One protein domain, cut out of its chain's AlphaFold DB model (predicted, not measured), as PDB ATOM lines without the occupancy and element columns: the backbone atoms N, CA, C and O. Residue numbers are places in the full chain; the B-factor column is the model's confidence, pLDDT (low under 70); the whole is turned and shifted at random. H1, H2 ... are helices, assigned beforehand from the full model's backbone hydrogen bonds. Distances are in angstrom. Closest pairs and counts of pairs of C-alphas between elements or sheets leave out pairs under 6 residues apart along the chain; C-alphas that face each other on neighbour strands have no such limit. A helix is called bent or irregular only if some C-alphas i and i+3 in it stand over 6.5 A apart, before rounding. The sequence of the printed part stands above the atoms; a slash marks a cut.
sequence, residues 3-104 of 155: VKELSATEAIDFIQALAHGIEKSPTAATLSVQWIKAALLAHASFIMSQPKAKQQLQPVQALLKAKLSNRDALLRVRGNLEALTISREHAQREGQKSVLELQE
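Overview. This is residues 3 to 104 of the 155 residues of the protein "Hypothetical protein" of Oxyrrhis marina (UniProt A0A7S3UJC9). A small compact head of five helices has one long helix sticking out of it like a handle. In the head, H1 and H2 form a helical hairpin, the short H3 and H4 turn the chain at its open end, and H5 runs back past H1; residues 68 to 104, with H6, stick out and make most of the length. The printed part has 102 residues with six named helices, H1 to H6 in order, and no named strand: the class is all helix. It is extended, with a radius of gyration of the C-alphas of 23.6 A, and spans 80 by 25 by 21 A.

Arrangement. H1, residues 8 to 24, touches H2, residues 26 to 42, at a shallow tilt of 17 degrees, opposite ways, as a hairpin; their closest C-alphas, of Ile 22 and Ala 29, are 4.5 A apart. H2 has a kink of 25 degrees near residue 33 and is only just irregular, with C-alphas 27 and 30 at 6.51 A. H3, residues 44 to 49, is close to H1 but not clearly touching, with the closest C-alphas, of Ala 8 and Phe 46, 6.8 A apart. H4, residues 51 to 56, and H3 only just touch, with 3 pairs of C-alphas within 8 A, and only at the corner; the closest are those of Ile 47 and Ala 53, 5.5 A. H5, residues 58 to 69, only just touches H1, with 3 such pairs, its residues 60 to 63 alone meeting residues 16 to 19; the closest C-alphas, of Ala 19 and Val 60, are 6.0 A apart. H5 and H1 run the same way at a shallow tilt of 34.9 degrees, only just short of steep. H6, residues 71 to 101, touches no helix and meets H5 only through their link. In H3, H4, H5 and H6 every O i to N i+4 pair is within hydrogen-bond range; in H1 12 of 13 are, in H2 11 of 13.

Along the chain. H1 begins at C-alpha 8, (-11.501, 4.219, 16.597), and is 25.0 A long; H2 is 24.7 A. H3 is 8.5 A, H4 8.9 A and H5 16.5 A. H6 runs 44.6 A from C-alpha 71, (-28.865, 8.428, -9.674), to C-alpha 101, (-69.086, 21.989, -23.274).

Size, cuts and confidence. The two C-alphas farthest apart, of Ser 49 and Glu 104, are 80.4 A apart. Without residues 68 to 104 the body spans 31 by 23 by 15 A. The printed part has no cut, and its five links between helices are tight. The mean pLDDT of the printed part is 85.6; residues 96 to 104 are under 70.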
ATOM      1  N   VAL A   3     -20.786   9.573  18.883       72.88
ATOM      2  CA  VAL A   3     -19.760   8.985  17.984       72.88
ATOM      3  C   VAL A   3     -18.319   9.314  18.399       72.88
ATOM      4  O   VAL A   3     -17.386   8.610  18.020       72.88
ATOM      5  N   LYS A   4     -18.123  10.380  19.184       75.00
ATOM      6  CA  LYS A   4     -16.795  10.799  19.664       75.00
ATOM      7  C   LYS A   4     -16.298   9.955  20.841       75.00
ATOM      8  O   LYS A   4     -15.111   9.988  21.133       75.00
ATOM      9  N   GLU A   5     -17.204   9.246  21.507       80.12
ATOM     10  CA  GLU A   5     -16.911   8.406  22.674       80.12
ATOM     11  C   GLU A   5     -16.539   6.970  22.280       80.12
ATOM     12  O   GLU A   5     -16.017   6.224  23.101       80.12
ATOM     13  N   LEU A   6     -16.780   6.594  21.021       80.56
ATOM     14  CA  LEU A   6     -16.437   5.280  20.487       80.56
ATOM     15  C   LEU A   6     -14.928   5.163  20.251       80.56
ATOM     16  O   LEU A   6     -14.300   6.119  19.787       80.56
ATOM     17  N   SER A   7     -14.349   3.985  20.495       83.50
ATOM     18  CA  SER A   7     -12.968   3.739  20.083       83.50
ATOM     19  C   SER A   7     -12.860   3.734  18.555       83.50
ATOM     20  O   SER A   7     -13.812   3.432  17.830       83.50
ATOM     21  N   ALA A   8     -11.680   4.070  18.037       80.50
ATOM     22  CA  ALA A   8     -11.501   4.219  16.597       80.50
ATOM     23  C   ALA A   8     -11.671   2.896  15.820       80.50
ATOM     24  O   ALA A   8     -12.038   2.914  14.647       80.50
ATOM     25  N   THR A   9     -11.453   1.750  16.474       84.44
ATOM     26  CA  THR A   9     -11.716   0.418  15.908       84.44
ATOM     27  C   THR A   9     -13.216   0.140  15.827       84.44
ATOM     28  O   THR A   9     -13.716  -0.186  14.754       84.44
ATOM     29  N   GLU A  10     -13.955   0.377  16.914       87.31
ATOM     30  CA  GLU A  10     -15.417   0.223  16.942       87.31
ATOM     31  C   GLU A  10     -16.111   1.171  15.955       87.31
ATOM     32  O   GLU A  10     -17.154   0.840  15.394       87.31
ATOM     33  N   ALA A  11     -15.526   2.345  15.694       88.94
ATOM     34  CA  ALA A  11     -16.040   3.281  14.700       88.94
ATOM     35  C   ALA A  11     -16.018   2.702  13.275       88.94
ATOM     36  O   ALA A  11     -16.931   2.977  12.495       88.94
ATOM     37  N   ILE A  12     -15.013   1.892  12.928       89.12
ATOM     38  CA  ILE A  12     -14.927   1.237  11.614       89.12
ATOM     39  C   ILE A  12     -15.988   0.142  11.504       89.12
ATOM     40  O   ILE A  12     -16.723   0.116  10.515       89.12
ATOM     41  N   ASP A  13     -16.121  -0.698  12.531       90.19
ATOM     42  CA  ASP A  13     -17.139  -1.753  12.576       90.19
ATOM     43  C   ASP A  13     -18.553  -1.157  12.510       90.19
ATOM     44  O   ASP A  13     -19.417  -1.636  11.772       90.19
ATOM     45  N   PHE A  14     -18.776  -0.034  13.198       90.69
ATOM     46  CA  PHE A  14     -20.023   0.720  13.126       90.69
ATOM     47  C   PHE A  14     -20.307   1.242  11.710       90.69
ATOM     48  O   PHE A  14     -21.420   1.086  11.207       90.69
ATOM     49  N   ILE A  15     -19.310   1.815  11.026       90.38
ATOM     50  CA  ILE A  15     -19.460   2.273   9.635       90.38
ATOM     51  C   ILE A  15     -19.812   1.102   8.704       90.38
ATOM     52  O   ILE A  15     -20.666   1.257   7.829       90.38
ATOM     53  N   GLN A  16     -19.204  -0.071   8.894       90.56
ATOM     54  CA  GLN A  16     -19.521  -1.268   8.109       90.56
ATOM     55  C   GLN A  16     -20.943  -1.778   8.384       90.56
ATOM     56  O   GLN A  16     -21.676  -2.095   7.444       90.56
ATOM     57  N   ALA A  17     -21.381  -1.782   9.644       89.94
ATOM     58  CA  ALA A  17     -22.749  -2.141  10.007       89.94
ATOM     59  C   ALA A  17     -23.779  -1.187   9.377       89.94
ATOM     60  O   ALA A  17     -24.798  -1.627   8.836       89.94
ATOM     61  N   LEU A  18     -23.497   0.120   9.372       89.75
ATOM     62  CA  LEU A  18     -24.334   1.118   8.701       89.75
ATOM     63  C   LEU A  18     -24.361   0.924   7.182       89.75
ATOM     64  O   LEU A  18     -25.423   1.072   6.573       89.75
ATOM     65  N   ALA A  19     -23.229   0.561   6.572       88.75
ATOM     66  CA  ALA A  19     -23.153   0.239   5.149       88.75
ATOM     67  C   ALA A  19     -24.037  -0.965   4.791       88.75
ATOM     68  O   ALA A  19     -24.787  -0.910   3.820       88.75
ATOM     69  N   HIS A  20     -24.047  -1.999   5.630       88.50
ATOM     70  CA  HIS A  20     -24.947  -3.135   5.451       88.50
ATOM     71  C   HIS A  20     -26.427  -2.749   5.634       88.50
ATOM     72  O   HIS A  20     -27.310  -3.236   4.926       88.50
ATOM     73  N   GLY A  21     -26.719  -1.808   6.537       84.62
ATOM     74  CA  GLY A  21     -28.053  -1.215   6.666       84.62
ATOM     75  C   GLY A  21     -28.513  -0.485   5.396       84.62
ATOM     76  O   GLY A  21     -29.675  -0.597   5.007       84.62
ATOM     77  N   ILE A  22     -27.593   0.207   4.715       86.56
ATOM     78  CA  ILE A  22     -27.844   0.904   3.442       86.56
ATOM     79  C   ILE A  22     -28.161  -0.081   2.297       86.56
ATOM     80  O   ILE A  22     -28.910   0.263   1.379       86.56
ATOM     81  N   GLU A  23     -27.606  -1.296   2.319       85.50
ATOM     82  CA  GLU A  23     -27.950  -2.351   1.352       85.50
ATOM     83  C   GLU A  23     -29.358  -2.892   1.571       85.50
ATOM     84  O   GLU A  23     -30.099  -3.084   0.610       85.50
ATOM     85  N   LYS A  24     -29.733  -3.115   2.836       85.69
ATOM     86  CA  LYS A  24     -31.007  -3.746   3.205       85.69
ATOM     87  C   LYS A  24     -32.220  -2.846   3.026       85.69
ATOM     88  O   LYS A  24     -33.300  -3.346   2.726       85.69
ATOM     89  N   SER A  25     -32.079  -1.543   3.264       82.12
ATOM     90  CA  SER A  25     -33.215  -0.624   3.211       82.12
ATOM     91  C   SER A  25     -32.820   0.757   2.681       82.12
ATOM     92  O   SER A  25     -31.993   1.437   3.295       82.12
ATOM     93  N   PRO A  26     -33.459   1.239   1.595       77.38
ATOM     94  CA  PRO A  26     -33.242   2.597   1.104       77.38
ATOM     95  C   PRO A  26     -33.750   3.662   2.090       77.38
ATOM     96  O   PRO A  26     -33.169   4.740   2.163       77.38
ATOM     97  N   THR A  27     -34.768   3.363   2.902       81.38
ATOM     98  CA  THR A  27     -35.295   4.294   3.917       81.38
ATOM     99  C   THR A  27     -34.297   4.514   5.054       81.38
ATOM    100  O   THR A  27     -34.111   5.639   5.514       81.38
ATOM    101  N   ALA A  28     -33.598   3.455   5.473       78.75
ATOM    102  CA  ALA A  28     -32.534   3.556   6.472       78.75
ATOM    103  C   ALA A  28     -31.290   4.285   5.934       78.75
ATOM    104  O   ALA A  28     -30.492   4.802   6.716       78.75
ATOM    105  N   ALA A  29     -31.127   4.365   4.608       84.88
ATOM    106  CA  ALA A  29     -29.905   4.868   4.004       84.88
ATOM    107  C   ALA A  29     -29.626   6.339   4.335       84.88
ATOM    108  O   ALA A  29     -28.479   6.690   4.602       84.88
ATOM    109  N   THR A  30     -30.653   7.190   4.389       86.81
ATOM    110  CA  THR A  30     -30.490   8.616   4.714       86.81
ATOM    111  C   THR A  30     -29.878   8.814   6.098       86.81
ATOM    112  O   THR A  30     -28.893   9.538   6.246       86.81
ATOM    113  N   LEU A  31     -30.428   8.136   7.111       89.56
ATOM    114  CA  LEU A  31     -29.927   8.223   8.479       89.56
ATOM    115  C   LEU A  31     -28.538   7.580   8.590       89.56
ATOM    116  O   LEU A  31     -27.628   8.174   9.164       89.56
ATOM    117  N   SER A  32     -28.337   6.411   7.976       89.56
ATOM    118  CA  SER A  32     -27.040   5.726   7.967       89.56
ATOM    119  C   SER A  32     -25.929   6.576   7.350       89.56
ATOM    120  O   SER A  32     -24.844   6.661   7.919       89.56
ATOM    121  N   VAL A  33     -26.183   7.267   6.234       89.44
ATOM    122  CA  VAL A  33     -25.189   8.147   5.595       89.44
ATOM    123  C   VAL A  33     -24.824   9.332   6.496       89.44
ATOM    124  O   VAL A  33     -23.651   9.707   6.563       89.44
ATOM    125  N   GLN A  34     -25.786   9.901   7.232       91.50
ATOM    126  CA  GLN A  34     -25.508  10.968   8.201       91.50
ATOM    127  C   GLN A  34     -24.581  10.487   9.324       91.50
ATOM    128  O   GLN A  34     -23.609  11.171   9.653       91.50
ATOM    129  N   TRP A  35     -24.830   9.292   9.867       92.00
ATOM    130  CA  TRP A  35     -23.976   8.698  10.897       92.00
ATOM    131  C   TRP A  35     -22.594   8.311  10.369       92.00
ATOM    132  O   TRP A  35     -21.602   8.597  11.037       92.00
ATOM    133  N   ILE A  36     -22.499   7.757   9.154       90.12
ATOM    134  CA  ILE A  36     -21.213   7.472   8.496       90.12
ATOM    135  C   ILE A  36     -20.404   8.765   8.346       90.12
ATOM    136  O   ILE A  36     -19.229   8.798   8.704       90.12
ATOM    137  N   LYS A  37     -21.024   9.858   7.879       91.81
ATOM    138  CA  LYS A  37     -20.355  11.164   7.763       91.81
ATOM    139  C   LYS A  37     -19.852  11.659   9.121       91.81
ATOM    140  O   LYS A  37     -18.712  12.109   9.219       91.81
ATOM    141  N   ALA A  38     -20.677  11.571  10.163       91.25
ATOM    142  CA  ALA A  38     -20.293  11.982  11.511       91.25
ATOM    143  C   ALA A  38     -19.128  11.141  12.070       91.25
ATOM    144  O   ALA A  38     -18.205  11.702  12.658       91.25
ATOM    145  N   ALA A  39     -19.139   9.823  11.843       89.69
ATOM    146  CA  ALA A  39     -18.080   8.904  12.264       89.69
ATOM    147  C   ALA A  39     -16.760   9.148  11.539       89.69
ATOM    148  O   ALA A  39     -15.717   9.249  12.185       89.69
ATOM    149  N   LEU A  40     -16.808   9.339  10.220       89.00
ATOM    150  CA  LEU A  40     -15.627   9.664   9.427       89.00
ATOM    151  C   LEU A  40     -15.000  10.991   9.856       89.00
ATOM    152  O   LEU A  40     -13.781  11.077   9.932       89.00
ATOM    153  N   LEU A  41     -15.806  12.013  10.166       90.69
ATOM    154  CA  LEU A  41     -15.295  13.308  10.628       90.69
ATOM    155  C   LEU A  41     -14.698  13.240  12.038       90.69
ATOM    156  O   LEU A  41     -13.690  13.890  12.300       90.69
ATOM    157  N   ALA A  42     -15.303  12.465  12.941       89.44
ATOM    158  CA  ALA A  42     -14.809  12.315  14.308       89.44
ATOM    159  C   ALA A  42     -13.483  11.537  14.372       89.44
ATOM    160  O   ALA A  42     -12.604  11.903  15.145       89.44
ATOM    161  N   HIS A  43     -13.328  10.510  13.529       88.94
ATOM    162  CA  HIS A  43     -12.188   9.582  13.549       88.94
ATOM    163  C   HIS A  43     -11.240   9.748  12.348       88.94
ATOM    164  O   HIS A  43     -10.430   8.866  12.059       88.94
ATOM    165  N   ALA A  44     -11.306  10.887  11.647       86.94
ATOM    166  CA  ALA A  44     -10.532  11.150  10.428       86.94
ATOM    167  C   ALA A  44      -9.016  11.022  10.639       86.94
ATOM    168  O   ALA A  44      -8.329  10.429   9.809       86.94
ATOM    169  N   SER A  45      -8.495  11.545  11.755       86.50
ATOM    170  CA  SER A  45      -7.063  11.501  12.081       86.50
ATOM    171  C   SER A  45      -6.554  10.064  12.221       86.50
ATOM    172  O   SER A  45      -5.515   9.717  11.660       86.50
ATOM    173  N   PHE A  46      -7.322   9.204  12.895       87.50
ATOM    174  CA  PHE A  46      -7.005   7.786  13.038       87.50
ATOM    175  C   PHE A  46      -7.033   7.069  11.685       87.50
ATOM    176  O   PHE A  46      -6.053   6.424  11.310       87.50
ATOM    177  N   ILE A  47      -8.114   7.243  10.918       87.25
ATOM    178  CA  ILE A  47      -8.295   6.598   9.610       87.25
ATOM    179  C   ILE A  47      -7.184   7.003   8.630       87.25
ATOM    180  O   ILE A  47      -6.702   6.169   7.866       87.25
ATOM    181  N   MET A  48      -6.754   8.267   8.649       86.81
ATOM    182  CA  MET A  48      -5.653   8.741   7.806       86.81
ATOM    183  C   MET A  48      -4.293   8.191   8.249       86.81
ATOM    184  O   MET A  48      -3.451   7.910   7.400       86.81
ATOM    185  N   SER A  49      -4.081   8.006   9.556       89.50
ATOM    186  CA  SER A  49      -2.824   7.478  10.103       89.50
ATOM    187  C   SER A  49      -2.631   5.972   9.881       89.50
ATOM    188  O   SER A  49      -1.495   5.502   9.830       89.50
ATOM    189  N   GLN A  50      -3.719   5.203   9.724       89.12
ATOM    190  CA  GLN A  50      -3.664   3.754   9.522       89.12
ATOM    191  C   GLN A  50      -4.120   3.339   8.114       89.12
ATOM    192  O   GLN A  50      -5.317   3.329   7.820       89.12
ATOM    193  N   PRO A  51      -3.210   2.855   7.247       86.19
ATOM    194  CA  PRO A  51      -3.582   2.398   5.906       86.19
ATOM    195  C   PRO A  51      -4.525   1.183   5.926       86.19
ATOM    196  O   PRO A  51      -5.349   1.033   5.026       86.19
ATOM    197  N   LYS A  52      -4.463   0.351   6.976       87.56
ATOM    198  CA  LYS A  52      -5.376  -0.788   7.173       87.56
ATOM    199  C   LYS A  52      -6.834  -0.342   7.340       87.56
ATOM    200  O   LYS A  52      -7.716  -0.913   6.707       87.56
ATOM    201  N   ALA A  53      -7.078   0.726   8.101       84.50
ATOM    202  CA  ALA A  53      -8.415   1.304   8.262       84.50
ATOM    203  C   ALA A  53      -8.974   1.809   6.921       84.50
ATOM    204  O   ALA A  53     -10.132   1.573   6.579       84.50
ATOM    205  N   LYS A  54      -8.126   2.439   6.099       85.69
ATOM    206  CA  LYS A  54      -8.504   2.894   4.753       85.69
ATOM    207  C   LYS A  54      -8.872   1.734   3.817       85.69
ATOM    208  O   LYS A  54      -9.792   1.881   3.014       85.69
ATOM    209  N   GLN A  55      -8.184   0.594   3.925       88.69
ATOM    210  CA  GLN A  55      -8.517  -0.622   3.172       88.69
ATOM    211  C   GLN A  55      -9.878  -1.192   3.593       88.69
ATOM    212  O   GLN A  55     -10.694  -1.508   2.732       88.69
ATOM    213  N   GLN A  56     -10.169  -1.235   4.895       88.06
ATOM    214  CA  GLN A  56     -11.455  -1.714   5.424       88.06
ATOM    215  C   GLN A  56     -12.661  -0.853   5.010       88.06
ATOM    216  O   GLN A  56     -13.793  -1.335   5.018       88.06
ATOM    217  N   LEU A  57     -12.430   0.403   4.619       87.94
ATOM    218  CA  LEU A  57     -13.463   1.324   4.131       87.94
ATOM    219  C   LEU A  57     -13.671   1.274   2.608       87.94
ATOM    220  O   LEU A  57     -14.645   1.849   2.117       87.94
ATOM    221  N   GLN A  58     -12.804   0.595   1.845       89.69
ATOM    222  CA  GLN A  58     -12.948   0.480   0.384       89.69
ATOM    223  C   GLN A  58     -14.301  -0.103  -0.059       89.69
ATOM    224  O   GLN A  58     -14.918   0.489  -0.947       89.69
ATOM    225  N   PRO A  59     -14.829  -1.181   0.561       90.44
ATOM    226  CA  PRO A  59     -16.132  -1.729   0.180       90.44
ATOM    227  C   PRO A  59     -17.268  -0.719   0.367       90.44
ATOM    228  O   PRO A  59     -18.122  -0.564  -0.502       90.44
ATOM    229  N   VAL A  60     -17.232   0.043   1.465       88.50
ATOM    230  CA  VAL A  60     -18.225   1.088   1.759       88.50
ATOM    231  C   VAL A  60     -18.158   2.205   0.714       88.50
ATOM    232  O   VAL A  60     -19.189   2.676   0.234       88.50
ATOM    233  N   GLN A  61     -16.952   2.606   0.305       88.81
ATOM    234  CA  GLN A  61     -16.770   3.592  -0.764       88.81
ATOM    235  C   GLN A  61     -17.285   3.084  -2.117       88.81
ATOM    236  O   GLN A  61     -17.943   3.838  -2.833       88.81
ATOM    237  N   ALA A  62     -17.005   1.827  -2.466       91.00
ATOM    238  CA  ALA A  62     -17.487   1.211  -3.700       91.00
ATOM    239  C   ALA A  62     -19.022   1.156  -3.735       91.00
ATOM    240  O   ALA A  62     -19.630   1.559  -4.725       91.00
ATOM    241  N   LEU A  63     -19.649   0.764  -2.624       89.81
ATOM    242  CA  LEU A  63     -21.101   0.746  -2.477       89.81
ATOM    243  C   LEU A  63     -21.727   2.131  -2.682       89.81
ATOM    244  O   LEU A  63     -22.706   2.271  -3.417       89.81
ATOM    245  N   LEU A  64     -21.163   3.170  -2.061       87.50
ATOM    246  CA  LEU A  64     -21.675   4.531  -2.220       87.50
ATOM    247  C   LEU A  64     -21.543   5.010  -3.670       87.50
ATOM    248  O   LEU A  64     -22.486   5.585  -4.209       87.50
ATOM    249  N   LYS A  65     -20.418   4.716  -4.334       89.31
ATOM    250  CA  LYS A  65     -20.218   5.033  -5.757       89.31
ATOM    251  C   LYS A  65     -21.230   4.324  -6.656       89.31
ATOM    252  O   LYS A  65     -21.818   4.976  -7.512       89.31
ATOM    253  N   ALA A  66     -21.485   3.037  -6.425       88.19
ATOM    254  CA  ALA A  66     -22.461   2.260  -7.190       88.19
ATOM    255  C   ALA A  66     -23.901   2.781  -7.030       88.19
ATOM    256  O   ALA A  66     -24.707   2.721  -7.953       88.19
ATOM    257  N   LYS A  67     -24.255   3.333  -5.863       83.69
ATOM    258  CA  LYS A  67     -25.565   3.984  -5.694       83.69
ATOM    259  C   LYS A  67     -25.635   5.337  -6.399       83.69
ATOM    260  O   LYS A  67     -26.682   5.685  -6.941       83.69
ATOM    261  N   LEU A  68     -24.536   6.089  -6.410       87.00
ATOM    262  CA  LEU A  68     -24.466   7.381  -7.091       87.00
ATOM    263  C   LEU A  68     -24.491   7.242  -8.618       87.00
ATOM    264  O   LEU A  68     -25.110   8.080  -9.268       87.00
ATOM    265  N   SER A  69     -23.907   6.183  -9.189       88.56
ATOM    266  CA  SER A  69     -23.906   5.960 -10.646       88.56
ATOM    267  C   SER A  69     -25.310   5.798 -11.229       88.56
ATOM    268  O   SER A  69     -25.567   6.206 -12.354       88.56
ATOM    269  N   ASN A  70     -26.244   5.254 -10.449       83.06
ATOM    270  CA  ASN A  70     -27.609   4.994 -10.910       83.06
ATOM    271  C   ASN A  70     -28.551   6.187 -10.676       83.06
ATOM    272  O   ASN A  70     -29.724   6.138 -11.046       83.06
ATOM    273  N   ARG A  71     -28.056   7.269 -10.062       86.81
ATOM    274  CA  ARG A  71     -28.865   8.428  -9.674       86.81
ATOM    275  C   ARG A  71     -29.439   9.164 -10.880       86.81
ATOM    276  O   ARG A  71     -30.620   9.494 -10.874       86.81
ATOM    277  N   ASP A  72     -28.635   9.400 -11.911       88.69
ATOM    278  CA  ASP A  72     -29.073  10.192 -13.064       88.69
ATOM    279  C   ASP A  72     -30.112   9.430 -13.902       88.69
ATOM    280  O   ASP A  72     -31.093  10.016 -14.360       88.69
ATOM    281  N   ALA A  73     -29.970   8.106 -14.015       89.75
ATOM    282  CA  ALA A  73     -30.986   7.245 -14.617       89.75
ATOM    283  C   ALA A  73     -32.315   7.299 -13.839       89.75
ATOM    284  O   ALA A  73     -33.378   7.450 -14.441       89.75
ATOM    285  N   LEU A  74     -32.264   7.251 -12.502       89.00
ATOM    286  CA  LEU A  74     -33.454   7.376 -11.652       89.00
ATOM    287  C   LEU A  74     -34.119   8.755 -11.768       89.00
ATOM    288  O   LEU A  74     -35.346   8.838 -11.774       89.00
ATOM    289  N   LEU A  75     -33.337   9.830 -11.897       92.44
ATOM    290  CA  LEU A  75     -33.866  11.183 -12.100       92.44
ATOM    291  C   LEU A  75     -34.597  11.319 -13.439       92.44
ATOM    292  O   LEU A  75     -35.668  11.919 -13.477       92.44
ATOM    293  N   ARG A  76     -34.072  10.720 -14.514       94.75
ATOM    294  CA  ARG A  76     -34.751  10.703 -15.822       94.75
ATOM    295  C   ARG A  76     -36.101   9.995 -15.747       94.75
ATOM    296  O   ARG A  76     -37.105  10.538 -16.191       94.75
ATOM    297  N   VAL A  77     -36.141   8.807 -15.138       93.31
ATOM    298  CA  VAL A  77     -37.395   8.055 -14.960       93.31
ATOM    299  C   VAL A  77     -38.391   8.849 -14.119       93.31
ATOM    300  O   VAL A  77     -39.563   8.930 -14.478       93.31
ATOM    301  N   ARG A  78     -37.927   9.473 -13.032       93.25
ATOM    302  CA  ARG A  78     -38.763  10.344 -12.204       93.25
ATOM    303  C   ARG A  78     -39.365  11.491 -13.019       93.25
ATOM    304  O   ARG A  78     -40.570  11.687 -12.941       93.25
ATOM    305  N   GLY A  79     -38.562  12.192 -13.822       96.38
ATOM    306  CA  GLY A  79     -39.045  13.280 -14.677       96.38
ATOM    307  C   GLY A  79     -40.095  12.815 -15.690       96.38
ATOM    308  O   GLY A  79     -41.130  13.454 -15.844       96.38
ATOM    309  N   ASN A  80     -39.889  11.650 -16.312       95.44
ATOM    310  CA  ASN A  80     -40.869  11.072 -17.235       95.44
ATOM    311  C   ASN A  80     -42.188  10.718 -16.531       95.44
ATOM    312  O   ASN A  80     -43.263  10.969 -17.070       95.44
ATOM    313  N   LEU A  81     -42.124  10.152 -15.321       95.81
ATOM    314  CA  LEU A  81     -43.318   9.845 -14.529       95.81
ATOM    315  C   LEU A  81     -44.050  11.112 -14.074       95.81
ATOM    316  O   LEU A  81     -45.278  11.146 -14.103       95.81
ATOM    317  N   GLU A  82     -43.317  12.156 -13.686       96.56
ATOM    318  CA  GLU A  82     -43.890  13.462 -13.350       96.56
ATOM    319  C   GLU A  82     -44.598  14.065 -14.574       96.56
ATOM    320  O   GLU A  82     -45.765  14.440 -14.472       96.56
ATOM    321  N   ALA A  83     -43.966  14.043 -15.751       95.88
ATOM    322  CA  ALA A  83     -44.569  14.514 -16.998       95.88
ATOM    323  C   ALA A  83     -45.844  13.736 -17.371       95.88
ATOM    324  O   ALA A  83     -46.852  14.342 -17.733       95.88
ATOM    325  N   LEU A  84     -45.834  12.405 -17.233       96.06
ATOM    326  CA  LEU A  84     -47.012  11.561 -17.470       96.06
ATOM    327  C   LEU A  84     -48.137  11.811 -16.459       96.06
ATOM    328  O   LEU A  84     -49.316  11.725 -16.800       96.06
ATOM    329  N   THR A  85     -47.788  12.106 -15.209       95.62
ATOM    330  CA  THR A  85     -48.778  12.435 -14.178       95.62
ATOM    331  C   THR A  85     -49.441  13.772 -14.497       95.62
ATOM    332  O   THR A  85     -50.667  13.860 -14.509       95.62
ATOM    333  N   ILE A  86     -48.643  14.779 -14.865       95.44
ATOM    334  CA  ILE A  86     -49.135  16.097 -15.281       95.44
ATOM    335  C   ILE A  86     -50.022  15.980 -16.529       95.44
ATOM    336  O   ILE A  86     -51.106  16.560 -16.561       95.44
ATOM    337  N   SER A  87     -49.609  15.208 -17.539       92.81
ATOM    338  CA  SER A  87     -50.396  15.042 -18.767       92.81
ATOM    339  C   SER A  87     -51.722  14.325 -18.513       92.81
ATOM    340  O   SER A  87     -52.748  14.744 -19.045       92.81
ATOM    341  N   ARG A  88     -51.738  13.303 -17.643       93.19
ATOM    342  CA  ARG A  88     -52.975  12.644 -17.199       93.19
ATOM    343  C   ARG A  88     -53.913  13.632 -16.517       93.19
ATOM    344  O   ARG A  88     -55.098  13.651 -16.834       93.19
ATOM    345  N   GLU A  89     -53.407  14.427 -15.579       93.38
ATOM    346  CA  GLU A  89     -54.230  15.419 -14.886       93.38
ATOM    347  C   GLU A  89     -54.789  16.467 -15.851       93.38
ATOM    348  O   GLU A  89     -55.952  16.848 -15.742       93.38
ATOM    349  N   HIS A  90     -53.984  16.921 -16.815       91.38
ATOM    350  CA  HIS A  90     -54.433  17.844 -17.852       91.38
ATOM    351  C   HIS A  90     -55.530  17.218 -18.720       91.38
ATOM    352  O   HIS A  90     -56.595  17.805 -18.871       91.38
ATOM    353  N   ALA A  91     -55.323  15.999 -19.223       87.50
ATOM    354  CA  ALA A  91     -56.316  15.282 -20.022       87.50
ATOM    355  C   ALA A  91     -57.617  15.021 -19.246       87.50
ATOM    356  O   ALA A  91     -58.699  15.102 -19.818       87.50
ATOM    357  N   GLN A  92     -57.537  14.753 -17.939       88.50
ATOM    358  CA  GLN A  92     -58.717  14.614 -17.089       88.50
ATOM    359  C   GLN A  92     -59.484  15.937 -16.957       88.50
ATOM    360  O   GLN A  92     -60.710  15.926 -17.016       88.50
ATOM    361  N   ARG A  93     -58.786  17.069 -16.803       85.19
ATOM    362  CA  ARG A  93     -59.418  18.398 -16.746       85.19
ATOM    363  C   ARG A  93     -60.043  18.782 -18.089       85.19
ATOM    364  O   ARG A  93     -61.181  19.228 -18.106       85.19
ATOM    365  N   GLU A  94     -59.344  18.564 -19.199       80.50
ATOM    366  CA  GLU A  94     -59.857  18.851 -20.547       80.50
ATOM    367  C   GLU A  94     -61.013  17.921 -20.935       80.50
ATOM    368  O   GLU A  94     -62.002  18.376 -21.491       80.50
ATOM    369  N   GLY A  95     -60.955  16.636 -20.574       73.25
ATOM    370  CA  GLY A  95     -62.071  15.707 -20.763       73.25
ATOM    371  C   GLY A  95     -63.294  16.050 -19.905       73.25
ATOM    372  O   GLY A  95     -64.424  15.797 -20.304       73.25
ATOM    373  N   GLN A  96     -63.095  16.648 -18.727       65.38
ATOM    374  CA  GLN A  96     -64.196  17.184 -17.923       65.38
ATOM    375  C   GLN A  96     -64.773  18.465 -18.531       65.38
ATOM    376  O   GLN A  96     -65.991  18.615 -18.546       65.38
ATOM    377  N   LYS A  97     -63.930  19.358 -19.067       61.31
ATOM    378  CA  LYS A  97     -64.386  20.545 -19.805       61.31
ATOM    379  C   LYS A  97     -65.156  20.163 -21.062       61.31
ATOM    380  O   LYS A  97     -66.247  20.673 -21.246       61.31
ATOM    381  N   SER A  98     -64.670  19.212 -21.859       59.94
ATOM    382  CA  SER A  98     -65.360  18.791 -23.083       59.94
ATOM    383  C   SER A  98     -66.713  18.136 -22.802       59.94
ATOM    384  O   SER A  98     -67.650  18.325 -23.565       59.94
ATOM    385  N   VAL A  99     -66.867  17.411 -21.687       59.78
ATOM    386  CA  VAL A  99     -68.174  16.879 -21.259       59.78
ATOM    387  C   VAL A  99     -69.131  17.992 -20.818       59.78
ATOM    388  O   VAL A  99     -70.332  17.871 -21.050       59.78
ATOM    389  N   LEU A 100     -68.624  19.065 -20.204       58.94
ATOM    390  CA  LEU A 100     -69.425  20.237 -19.836       58.94
ATOM    391  C   LEU A 100     -69.789  21.085 -21.068       58.94
ATOM    392  O   LEU A 100     -70.941  21.470 -21.206       58.94
ATOM    393  N   GLU A 101     -68.859  21.289 -22.000       57.72
ATOM    394  CA  GLU A 101     -69.086  21.989 -23.274       57.72
ATOM    395  C   GLU A 101     -70.039  21.212 -24.200       57.72
ATOM    396  O   GLU A 101     -70.854  21.814 -24.885       57.72
ATOM    397  N   LEU A 102     -70.014  19.872 -24.179       57.88
ATOM    398  CA  LEU A 102     -71.001  19.031 -24.876       57.88
ATOM    399  C   LEU A 102     -72.394  19.053 -24.219       57.88
ATOM    400  O   LEU A 102     -73.359  18.606 -24.841       57.88
ATOM    401  N   GLN A 103     -72.508  19.506 -22.966       57.94
ATOM    402  CA  GLN A 103     -73.795  19.700 -22.288       57.94
ATOM    403  C   GLN A 103     -74.389  21.091 -22.521       57.94
ATOM    404  O   GLN A 103     -75.586  21.269 -22.289       57.94
ATOM    405  N   GLU A 104     -73.601  22.055 -22.993       58.56
ATOM    406  CA  GLU A 104     -74.129  23.338 -23.439       58.56
ATOM    407  C   GLU A 104     -74.691  23.176 -24.863       58.56
ATOM    408  O   GLU A 104     -74.005  22.666 -25.754       58.56
TER     409      GLU A 104